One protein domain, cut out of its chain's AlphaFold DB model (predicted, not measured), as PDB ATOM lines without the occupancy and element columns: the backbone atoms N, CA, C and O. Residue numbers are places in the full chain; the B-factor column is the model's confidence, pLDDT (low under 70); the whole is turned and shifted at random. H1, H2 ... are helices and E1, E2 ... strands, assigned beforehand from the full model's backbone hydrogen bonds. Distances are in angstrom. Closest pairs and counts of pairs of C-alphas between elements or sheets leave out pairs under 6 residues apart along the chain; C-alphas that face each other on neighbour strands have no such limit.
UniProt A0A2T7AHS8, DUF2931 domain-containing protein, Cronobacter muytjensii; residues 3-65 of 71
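What this domain is: This is residues 3 to 65 of the 71 residues of the protein "DUF2931 domain-containing protein" of Cronobacter muytjensii (UniProt A0A2T7AHS8). With little regular structure, this is an open arch: a small sheet, E1 E2 E3, and a long loop, residues 25 to 54, swinging from it to a short helix, H1. The sheet is a meander, each strand the antiparallel neighbour of the one before. The 63 printed residues, 22 in named elements, hold E1, E2, E3, H1 in that order, class mixed; the whole is loose, radius of gyration of the C-alphas 14.6 A, spans 35 by 31 by 22 A.

How they stand to each other: Start at inner strand E2, residues 11 to 17. It forms hairpins with E1, residues 3 to 5 (158 degrees; N 4 to O 12, 2.9 A), and E3, residues 20 to 24 (150 degrees; N 15 to O 23, 2.9 A). H1, residues 55 to 61, is not on the sheet; every O i to N i+4 pair in it is within hydrogen-bond range.

Where its parts are: Find C-alpha 11 at (1.132, -30.193, 51.345); E2 runs 19.0 A to C-alpha 17. E1 measures 6.7 A, E3 12.2 A. H1 runs 10.0 A to C-alpha 61 at (13.390, -40.848, 55.174).

The domain as a whole: The farthest C-alphas, Gly 19 and Lys 36, are 37.6 A apart. The printed part has no cut; the E3 to H1 link is long. Look for pLDDT under 70 at residues 7 to 9, 32, 40 to 42 and 45 to 51.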
ATOM      1  N   ILE A   3       3.609 -31.073  43.288       78.50
ATOM      2  CA  ILE A   3       3.010 -31.237  44.615       78.50
ATOM      3  C   ILE A   3       4.006 -32.003  45.483       78.50
ATOM      4  O   ILE A   3       4.566 -33.003  45.041       78.50
ATOM      5  N   GLY A   4       4.241 -31.520  46.700       77.00
ATOM      6  CA  GLY A   4       5.053 -32.185  47.713       77.00
ATOM      7  C   GLY A   4       4.220 -32.427  48.963       77.00
ATOM      8  O   GLY A   4       3.529 -31.518  49.420       77.00
ATOM      9  N   LEU A   5       4.292 -33.642  49.502       75.75
ATOM     10  CA  LEU A   5       3.565 -34.073  50.693       75.75
ATOM     11  C   LEU A   5       4.569 -34.539  51.757       75.75
ATOM     12  O   LEU A   5       5.395 -35.418  51.505       75.75
ATOM     13  N   ALA A   6       4.509 -33.929  52.938       75.38
ATOM     14  CA  ALA A   6       5.232 -34.379  54.128       75.38
ATOM     15  C   ALA A   6       4.374 -35.365  54.958       75.38
ATOM     16  O   ALA A   6       3.145 -35.302  54.863       75.38
ATOM     17  N   PRO A   7       4.966 -36.223  55.817       66.31
ATOM     18  CA  PRO A   7       4.234 -37.201  56.646       66.31
ATOM     19  C   PRO A   7       3.349 -36.517  57.666       66.31
ATOM     20  O   PRO A   7       2.319 -37.043  58.059       66.31
ATOM     21  N   GLU A   8       3.748 -35.306  58.049       67.50
ATOM     22  CA  GLU A   8       2.992 -34.388  58.889       67.50
ATOM     23  C   GLU A   8       1.631 -33.994  58.272       67.50
ATOM     24  O   GLU A   8       0.899 -33.206  58.862       67.50
ATOM     25  N   GLY A   9       1.316 -34.450  57.053       67.69
ATOM     26  CA  GLY A   9       0.107 -34.086  56.313       67.69
ATOM     27  C   GLY A   9       0.183 -32.706  55.656       67.69
ATOM     28  O   GLY A   9      -0.795 -32.240  55.074       67.69
ATOM     29  N   LYS A  10       1.341 -32.038  55.725       73.88
ATOM     30  CA  LYS A  10       1.567 -30.728  55.104       73.88
ATOM     31  C   LYS A  10       1.814 -30.894  53.609       73.88
ATOM     32  O   LYS A  10       2.780 -31.543  53.202       73.88
ATOM     33  N   VAL A  11       0.962 -30.267  52.800       77.31
ATOM     34  CA  VAL A  11       1.132 -30.193  51.345       77.31
ATOM     35  C   VAL A  11       1.652 -28.832  50.934       77.31
ATOM     36  O   VAL A  11       1.181 -27.797  51.403       77.31
ATOM     37  N   ARG A  12       2.601 -28.848  50.001       82.69
ATOM     38  CA  ARG A  12       3.062 -27.670  49.275       82.69
ATOM     39  C   ARG A  12       2.861 -27.872  47.785       82.69
ATOM     40  O   ARG A  12       3.097 -28.960  47.260       82.69
ATOM     41  N   VAL A  13       2.425 -26.816  47.107       84.12
ATOM     42  CA  VAL A  13       2.186 -26.821  45.661       84.12
ATOM     43  C   VAL A  13       3.057 -25.756  45.017       84.12
ATOM     44  O   VAL A  13       3.127 -24.625  45.496       84.12
ATOM     45  N   TRP A  14       3.682 -26.108  43.898       85.94
ATOM     46  CA  TRP A  14       4.416 -25.171  43.065       85.94
ATOM     47  C   TRP A  14       3.863 -25.134  41.640       85.94
ATOM     48  O   TRP A  14       3.582 -26.165  41.012       85.94
ATOM     49  N   LEU A  15       3.754 -23.925  41.091       83.69
ATOM     50  CA  LEU A  15       3.482 -23.723  39.675       83.69
ATOM     51  C   LEU A  15       4.759 -24.008  38.887       83.69
ATOM     52  O   LEU A  15       5.816 -23.433  39.154       83.69
ATOM     53  N   LYS A  16       4.646 -24.931  37.925       79.88
ATOM     54  CA  LYS A  16       5.757 -25.292  37.045       79.88
ATOM     55  C   LYS A  16       6.001 -24.120  36.104       79.88
ATOM     56  O   LYS A  16       5.078 -23.717  35.404       79.88
ATOM     57  N   ASN A  17       7.217 -23.588  36.109       80.00
ATOM     58  CA  ASN A  17       7.588 -22.452  35.277       80.00
ATOM     59  C   ASN A  17       8.605 -22.922  34.228       80.00
ATOM     60  O   ASN A  17       9.667 -23.430  34.582       80.00
ATOM     61  N   ASN A  18       8.268 -22.830  32.940       76.56
ATOM     62  CA  ASN A  18       9.062 -23.424  31.859       76.56
ATOM     63  C   ASN A  18      10.442 -22.749  31.743       76.56
ATOM     64  O   ASN A  18      10.576 -21.695  31.129       76.56
ATOM     65  N   GLY A  19      11.466 -23.368  32.341       74.31
ATOM     66  CA  GLY A  19      12.850 -22.877  32.343       74.31
ATOM     67  C   GLY A  19      13.206 -21.938  33.502       74.31
ATOM     68  O   GLY A  19      14.302 -21.387  33.521       74.31
ATOM     69  N   ARG A  20      12.312 -21.752  34.480       78.69
ATOM     70  CA  ARG A  20      12.543 -20.934  35.684       78.69
ATOM     71  C   ARG A  20      12.248 -21.746  36.953       78.69
ATOM     72  O   ARG A  20      11.539 -22.748  36.871       78.69
ATOM     73  N   PRO A  21      12.744 -21.323  38.131       80.75
ATOM     74  CA  PRO A  21      12.381 -21.960  39.393       80.75
ATOM     75  C   PRO A  21      10.861 -22.016  39.587       80.75
ATOM     76  O   PRO A  21      10.139 -21.076  39.234       80.75
ATOM     77  N   ASN A  22      10.375 -23.128  40.143       82.94
ATOM     78  CA  ASN A  22       8.951 -23.304  40.403       82.94
ATOM     79  C   ASN A  22       8.478 -22.320  41.488       82.94
ATOM     80  O   ASN A  22       9.154 -22.122  42.496       82.94
ATOM     81  N   LEU A  23       7.295 -21.738  41.294       84.38
ATOM     82  CA  LEU A  23       6.728 -20.724  42.188       84.38
ATOM     83  C   LEU A  23       5.830 -21.374  43.241       84.38
ATOM     84  O   LEU A  23       4.777 -21.923  42.903       84.38
ATOM     85  N   GLU A  24       6.235 -21.298  44.508       83.56
ATOM     86  CA  GLU A  24       5.467 -21.840  45.632       83.56
ATOM     87  C   GLU A  24       4.152 -21.077  45.836       83.56
ATOM     88  O   GLU A  24       4.118 -19.847  45.839       83.56
ATOM     89  N   GLN A  25       3.063 -21.816  46.027       84.62
ATOM     90  CA  GLN A  25       1.752 -21.269  46.356       84.62
ATOM     91  C   GLN A  25       1.588 -21.207  47.880       84.62
ATOM     92  O   GLN A  25       1.228 -22.198  48.509       84.62
ATOM     93  N   THR A  26       1.863 -20.047  48.482       79.50
ATOM     94  CA  THR A  26       1.870 -19.871  49.952       79.50
ATOM     95  C   THR A  26       0.587 -19.276  50.534       79.50
ATOM     96  O   THR A  26       0.332 -19.435  51.723       79.50
ATOM     97  N   LYS A  27      -0.230 -18.586  49.727       71.06
ATOM     98  CA  LYS A  27      -1.451 -17.884  50.187       71.06
ATOM     99  C   LYS A  27      -2.755 -18.633  49.905       71.06
ATOM    100  O   LYS A  27      -3.829 -18.133  50.226       71.06
ATOM    101  N   THR A  28      -2.677 -19.814  49.304       70.94
ATOM    102  CA  THR A  28      -3.853 -20.593  48.908       70.94
ATOM    103  C   THR A  28      -4.185 -21.614  49.988       70.94
ATOM    104  O   THR A  28      -3.301 -22.313  50.478       70.94
ATOM    105  N   LYS A  29      -5.465 -21.733  50.353       73.50
ATOM    106  CA  LYS A  29      -5.928 -22.805  51.239       73.50
ATOM    107  C   LYS A  29      -5.857 -24.132  50.478       73.50
ATOM    108  O   LYS A  29      -6.616 -24.336  49.536       73.50
ATOM    109  N   ILE A  30      -4.943 -25.010  50.880       72.44
ATOM    110  CA  ILE A  30      -4.816 -26.366  50.335       72.44
ATOM    111  C   ILE A  30      -5.536 -27.314  51.293       72.44
ATOM    112  O   ILE A  30      -5.237 -27.327  52.485       72.44
ATOM    113  N   ILE A  31      -6.491 -28.082  50.775       72.75
ATOM    114  CA  ILE A  31      -7.196 -29.120  51.530       72.75
ATOM    115  C   ILE A  31      -6.716 -30.466  51.001       72.75
ATOM    116  O   ILE A  31      -6.771 -30.716  49.796       72.75
ATOM    117  N   THR A  32      -6.224 -31.312  51.897       69.31
ATOM    118  CA  THR A  32      -5.906 -32.707  51.610       69.31
ATOM    119  C   THR A  32      -7.035 -33.598  52.091       69.31
ATOM    120  O   THR A  32      -7.530 -33.437  53.202       69.31
ATOM    121  N   VAL A  33      -7.424 -34.545  51.246       75.69
ATOM    122  CA  VAL A  33      -8.407 -35.586  51.560       75.69
ATOM    123  C   VAL A  33      -7.736 -36.950  51.422       75.69
ATOM    124  O   VAL A  33      -6.780 -37.098  50.657       75.69
ATOM    125  N   SER A  34      -8.193 -37.942  52.180       71.88
ATOM    126  CA  SER A  34      -7.659 -39.308  52.146       71.88
ATOM    127  C   SER A  34      -8.778 -40.345  52.276       71.88
ATOM    128  O   SER A  34      -9.914 -40.033  52.638       71.88
ATOM    129  N   GLY A  35      -8.476 -41.599  51.928       70.19
ATOM    130  CA  GLY A  35      -9.437 -42.698  52.009       70.19
ATOM    131  C   GLY A  35     -10.683 -42.459  51.151       70.19
ATOM    132  O   GLY A  35     -10.588 -42.239  49.947       70.19
ATOM    133  N   LYS A  36     -11.869 -42.508  51.773       74.56
ATOM    134  CA  LYS A  36     -13.166 -42.437  51.070       74.56
ATOM    135  C   LYS A  36     -13.420 -41.096  50.374       74.56
ATOM    136  O   LYS A  36     -14.172 -41.069  49.400       74.56
ATOM    137  N   GLU A  37     -12.799 -40.026  50.864       75.44
ATOM    138  CA  GLU A  37     -12.939 -38.659  50.348       75.44
ATOM    139  C   GLU A  37     -11.982 -38.360  49.177       75.44
ATOM    140  O   GLU A  37     -12.113 -37.335  48.514       75.44
ATOM    141  N   LEU A  38     -11.017 -39.245  48.893       74.69
ATOM    142  CA  LEU A  38     -10.049 -39.075  47.806       74.69
ATOM    143  C   LEU A  38     -10.663 -39.476  46.456       74.69
ATOM    144  O   LEU A  38     -10.395 -40.559  45.948       74.69
ATOM    145  N   ASP A  39     -11.473 -38.607  45.855       75.38
ATOM    146  CA  ASP A  39     -12.160 -38.912  44.588       75.38
ATOM    147  C   ASP A  39     -11.221 -39.002  43.377       75.38
ATOM    148  O   ASP A  39     -11.433 -39.833  42.499       75.38
ATOM    149  N   MET A  40     -10.155 -38.196  43.344       69.69
ATOM    150  CA  MET A  40      -9.265 -38.091  42.177       69.69
ATOM    151  C   MET A  40      -8.470 -39.361  41.858       69.69
ATOM    152  O   MET A  40      -8.075 -39.542  40.711       69.69
ATOM    153  N   CYS A  41      -8.192 -40.205  42.855       67.88
ATOM    154  CA  CYS A  41      -7.368 -41.404  42.676       67.88
ATOM    155  C   CYS A  41      -8.164 -42.704  42.865       67.88
ATOM    156  O   CYS A  41      -7.564 -43.777  42.949       67.88
ATOM    157  N   LYS A  42      -9.501 -42.639  42.965       69.44
ATOM    158  CA  LYS A  42     -10.343 -43.841  43.056       69.44
ATOM    159  C   LYS A  42     -10.131 -44.706  41.816       69.44
ATOM    160  O   LYS A  42     -10.251 -44.215  40.704       69.44
ATOM    161  N   ASN A  43      -9.835 -45.987  42.025       72.06
ATOM    162  CA  ASN A  43      -9.576 -46.989  40.980       72.06
ATOM    163  C   ASN A  43      -8.324 -46.752  40.103       72.06
ATOM    164  O   ASN A  43      -8.020 -47.595  39.268       72.06
ATOM    165  N   GLU A  44      -7.573 -45.666  40.312       72.88
ATOM    166  CA  GLU A  44      -6.308 -45.388  39.604       72.88
ATOM    167  C   GLU A  44      -5.094 -46.023  40.303       72.88
ATOM    168  O   GLU A  44      -4.018 -46.177  39.728       72.88
ATOM    169  N   THR A  45      -5.246 -46.387  41.578       68.75
ATOM    170  CA  THR A  45      -4.192 -46.990  42.394       68.75
ATOM    171  C   THR A  45      -4.659 -48.305  43.004       68.75
ATOM    172  O   THR A  45      -5.755 -48.402  43.552       68.75
ATOM    173  N   ASN A  46      -3.778 -49.308  42.995       67.62
ATOM    174  CA  ASN A  46      -3.994 -50.570  43.713       67.62
ATOM    175  C   ASN A  46      -4.078 -50.367  45.241       67.62
ATOM    176  O   ASN A  46      -4.550 -51.241  45.965       67.62
ATOM    177  N   PHE A  47      -3.664 -49.200  45.738       67.19
ATOM    178  CA  PHE A  47      -3.644 -48.830  47.149       67.19
ATOM    179  C   PHE A  47      -4.817 -47.899  47.493       67.19
ATOM    180  O   PHE A  47      -4.639 -46.706  47.737       67.19
ATOM    181  N   HIS A  48      -6.027 -48.462  47.518       58.66
ATOM    182  CA  HIS A  48      -7.293 -47.737  47.715       58.66
ATOM    183  C   HIS A  48      -7.384 -46.952  49.036       58.66
ATOM    184  O   HIS A  48      -8.108 -45.963  49.128       58.66
ATOM    185  N   SER A  49      -6.652 -47.379  50.062       62.66
ATOM    186  CA  SER A  49      -6.607 -46.759  51.394       62.66
ATOM    187  C   SER A  49      -5.292 -46.024  51.680       62.66
ATOM    188  O   SER A  49      -5.053 -45.617  52.814       62.66
ATOM    189  N   GLY A  50      -4.456 -45.818  50.658       62.56
ATOM    190  CA  GLY A  50      -3.127 -45.218  50.784       62.56
ATOM    191  C   GLY A  50      -1.996 -46.247  50.741       62.56
ATOM    192  O   GLY A  50      -2.205 -47.444  50.928       62.56
ATOM    193  N   TYR A  51      -0.791 -45.761  50.446       67.00
ATOM    194  CA  TYR A  51       0.427 -46.565  50.371       67.00
ATOM    195  C   TYR A  51       1.138 -46.552  51.726       67.00
ATOM    196  O   TYR A  51       1.457 -45.479  52.242       67.00
ATOM    197  N   GLU A  52       1.406 -47.728  52.292       71.44
ATOM    198  CA  GLU A  52       2.247 -47.829  53.481       71.44
ATOM    199  C   GLU A  52       3.719 -47.951  53.076       71.44
ATOM    200  O   GLU A  52       4.101 -48.809  52.279       71.44
ATOM    201  N   TYR A  53       4.563 -47.084  53.634       75.88
ATOM    202  CA  TYR A  53       6.008 -47.180  53.452       75.88
ATOM    203  C   TYR A  53       6.555 -48.420  54.155       75.88
ATOM    204  O   TYR A  53       6.198 -48.702  55.299       75.88
ATOM    205  N   SER A  54       7.486 -49.119  53.507       84.88
ATOM    206  CA  SER A  54       8.239 -50.179  54.174       84.88
ATOM    207  C   SER A  54       9.036 -49.617  55.354       84.88
ATOM    208  O   SER A  54       9.423 -48.446  55.361       84.88
ATOM    209  N   GLU A  55       9.336 -50.460  56.341       86.62
ATOM    210  CA  GLU A  55      10.094 -50.036  57.525       86.62
ATOM    211  C   GLU A  55      11.467 -49.450  57.152       86.62
ATOM    212  O   GLU A  55      11.880 -48.416  57.674       86.62
ATOM    213  N   GLY A  56      12.133 -50.031  56.146       89.69
ATOM    214  CA  GLY A  56      13.392 -49.504  55.613       89.69
ATOM    215  C   GLY A  56      13.253 -48.109  54.997       89.69
ATOM    216  O   GLY A  56      14.120 -47.257  55.201       89.69
ATOM    217  N   MET A  57      12.148 -47.832  54.295       84.31
ATOM    218  CA  MET A  57      11.862 -46.485  53.794       84.31
ATOM    219  C   MET A  57      11.576 -45.522  54.942       84.31
ATOM    220  O   MET A  57      12.141 -44.434  54.955       84.31
ATOM    221  N   LYS A  58      10.774 -45.915  55.939       84.94
ATOM    222  CA  LYS A  58      10.511 -45.074  57.119       84.94
ATOM    223  C   LYS A  58      11.830 -44.657  57.784       84.94
ATOM    224  O   LYS A  58      12.048 -43.469  57.991       84.94
ATOM    225  N   VAL A  59      12.754 -45.595  58.008       89.44
ATOM    226  CA  VAL A  59      14.091 -45.313  58.571       89.44
ATOM    227  C   VAL A  59      14.932 -44.418  57.657       89.44
ATOM    228  O   VAL A  59      15.564 -43.481  58.137       89.44
ATOM    229  N   PHE A  60      14.940 -44.672  56.348       87.00
ATOM    230  CA  PHE A  60      15.729 -43.890  55.394       87.00
ATOM    231  C   PHE A  60      15.276 -42.431  55.283       87.00
ATOM    232  O   PHE A  60      16.103 -41.554  55.019       87.00
ATOM    233  N   ILE A  61      13.971 -42.176  55.392       84.94
ATOM    234  CA  ILE A  61      13.390 -40.848  55.174       84.94
ATOM    235  C   ILE A  61      13.319 -40.056  56.498       84.94
ATOM    236  O   ILE A  61      13.404 -38.829  56.471       84.94
ATOM    237  N   LYS A  62      13.264 -40.738  57.651       85.44
ATOM    238  CA  LYS A  62      13.218 -40.126  58.989       85.44
ATOM    239  C   LYS A  62      14.364 -39.135  59.230       85.44
ATOM    240  O   LYS A  62      15.538 -39.443  59.036       85.44
ATOM    241  N   GLY A  63      14.016 -37.947  59.710       85.12
ATOM    242  CA  GLY A  63      14.914 -36.839  60.018       85.12
ATOM    243  C   GLY A  63      15.368 -36.023  58.804       85.12
ATOM    244  O   GLY A  63      16.085 -35.036  58.978       85.12
ATOM    245  N   LYS A  64      14.983 -36.391  57.574       87.75
ATOM    246  CA  LYS A  64      15.394 -35.649  56.377       87.75
ATOM    247  C   LYS A  64      14.520 -34.422  56.167       87.75
ATOM    248  O   LYS A  64      13.293 -34.478  56.211       87.75
ATOM    249  N   LYS A  65      15.180 -33.300  55.878       85.81
ATOM    250  CA  LYS A  65      14.520 -32.038  55.558       85.81
ATOM    251  C   LYS A  65      14.297 -31.935  54.054       85.81
ATOM    252  O   LYS A  65      15.254 -31.846  53.286       85.81
TER     253      LYS A  65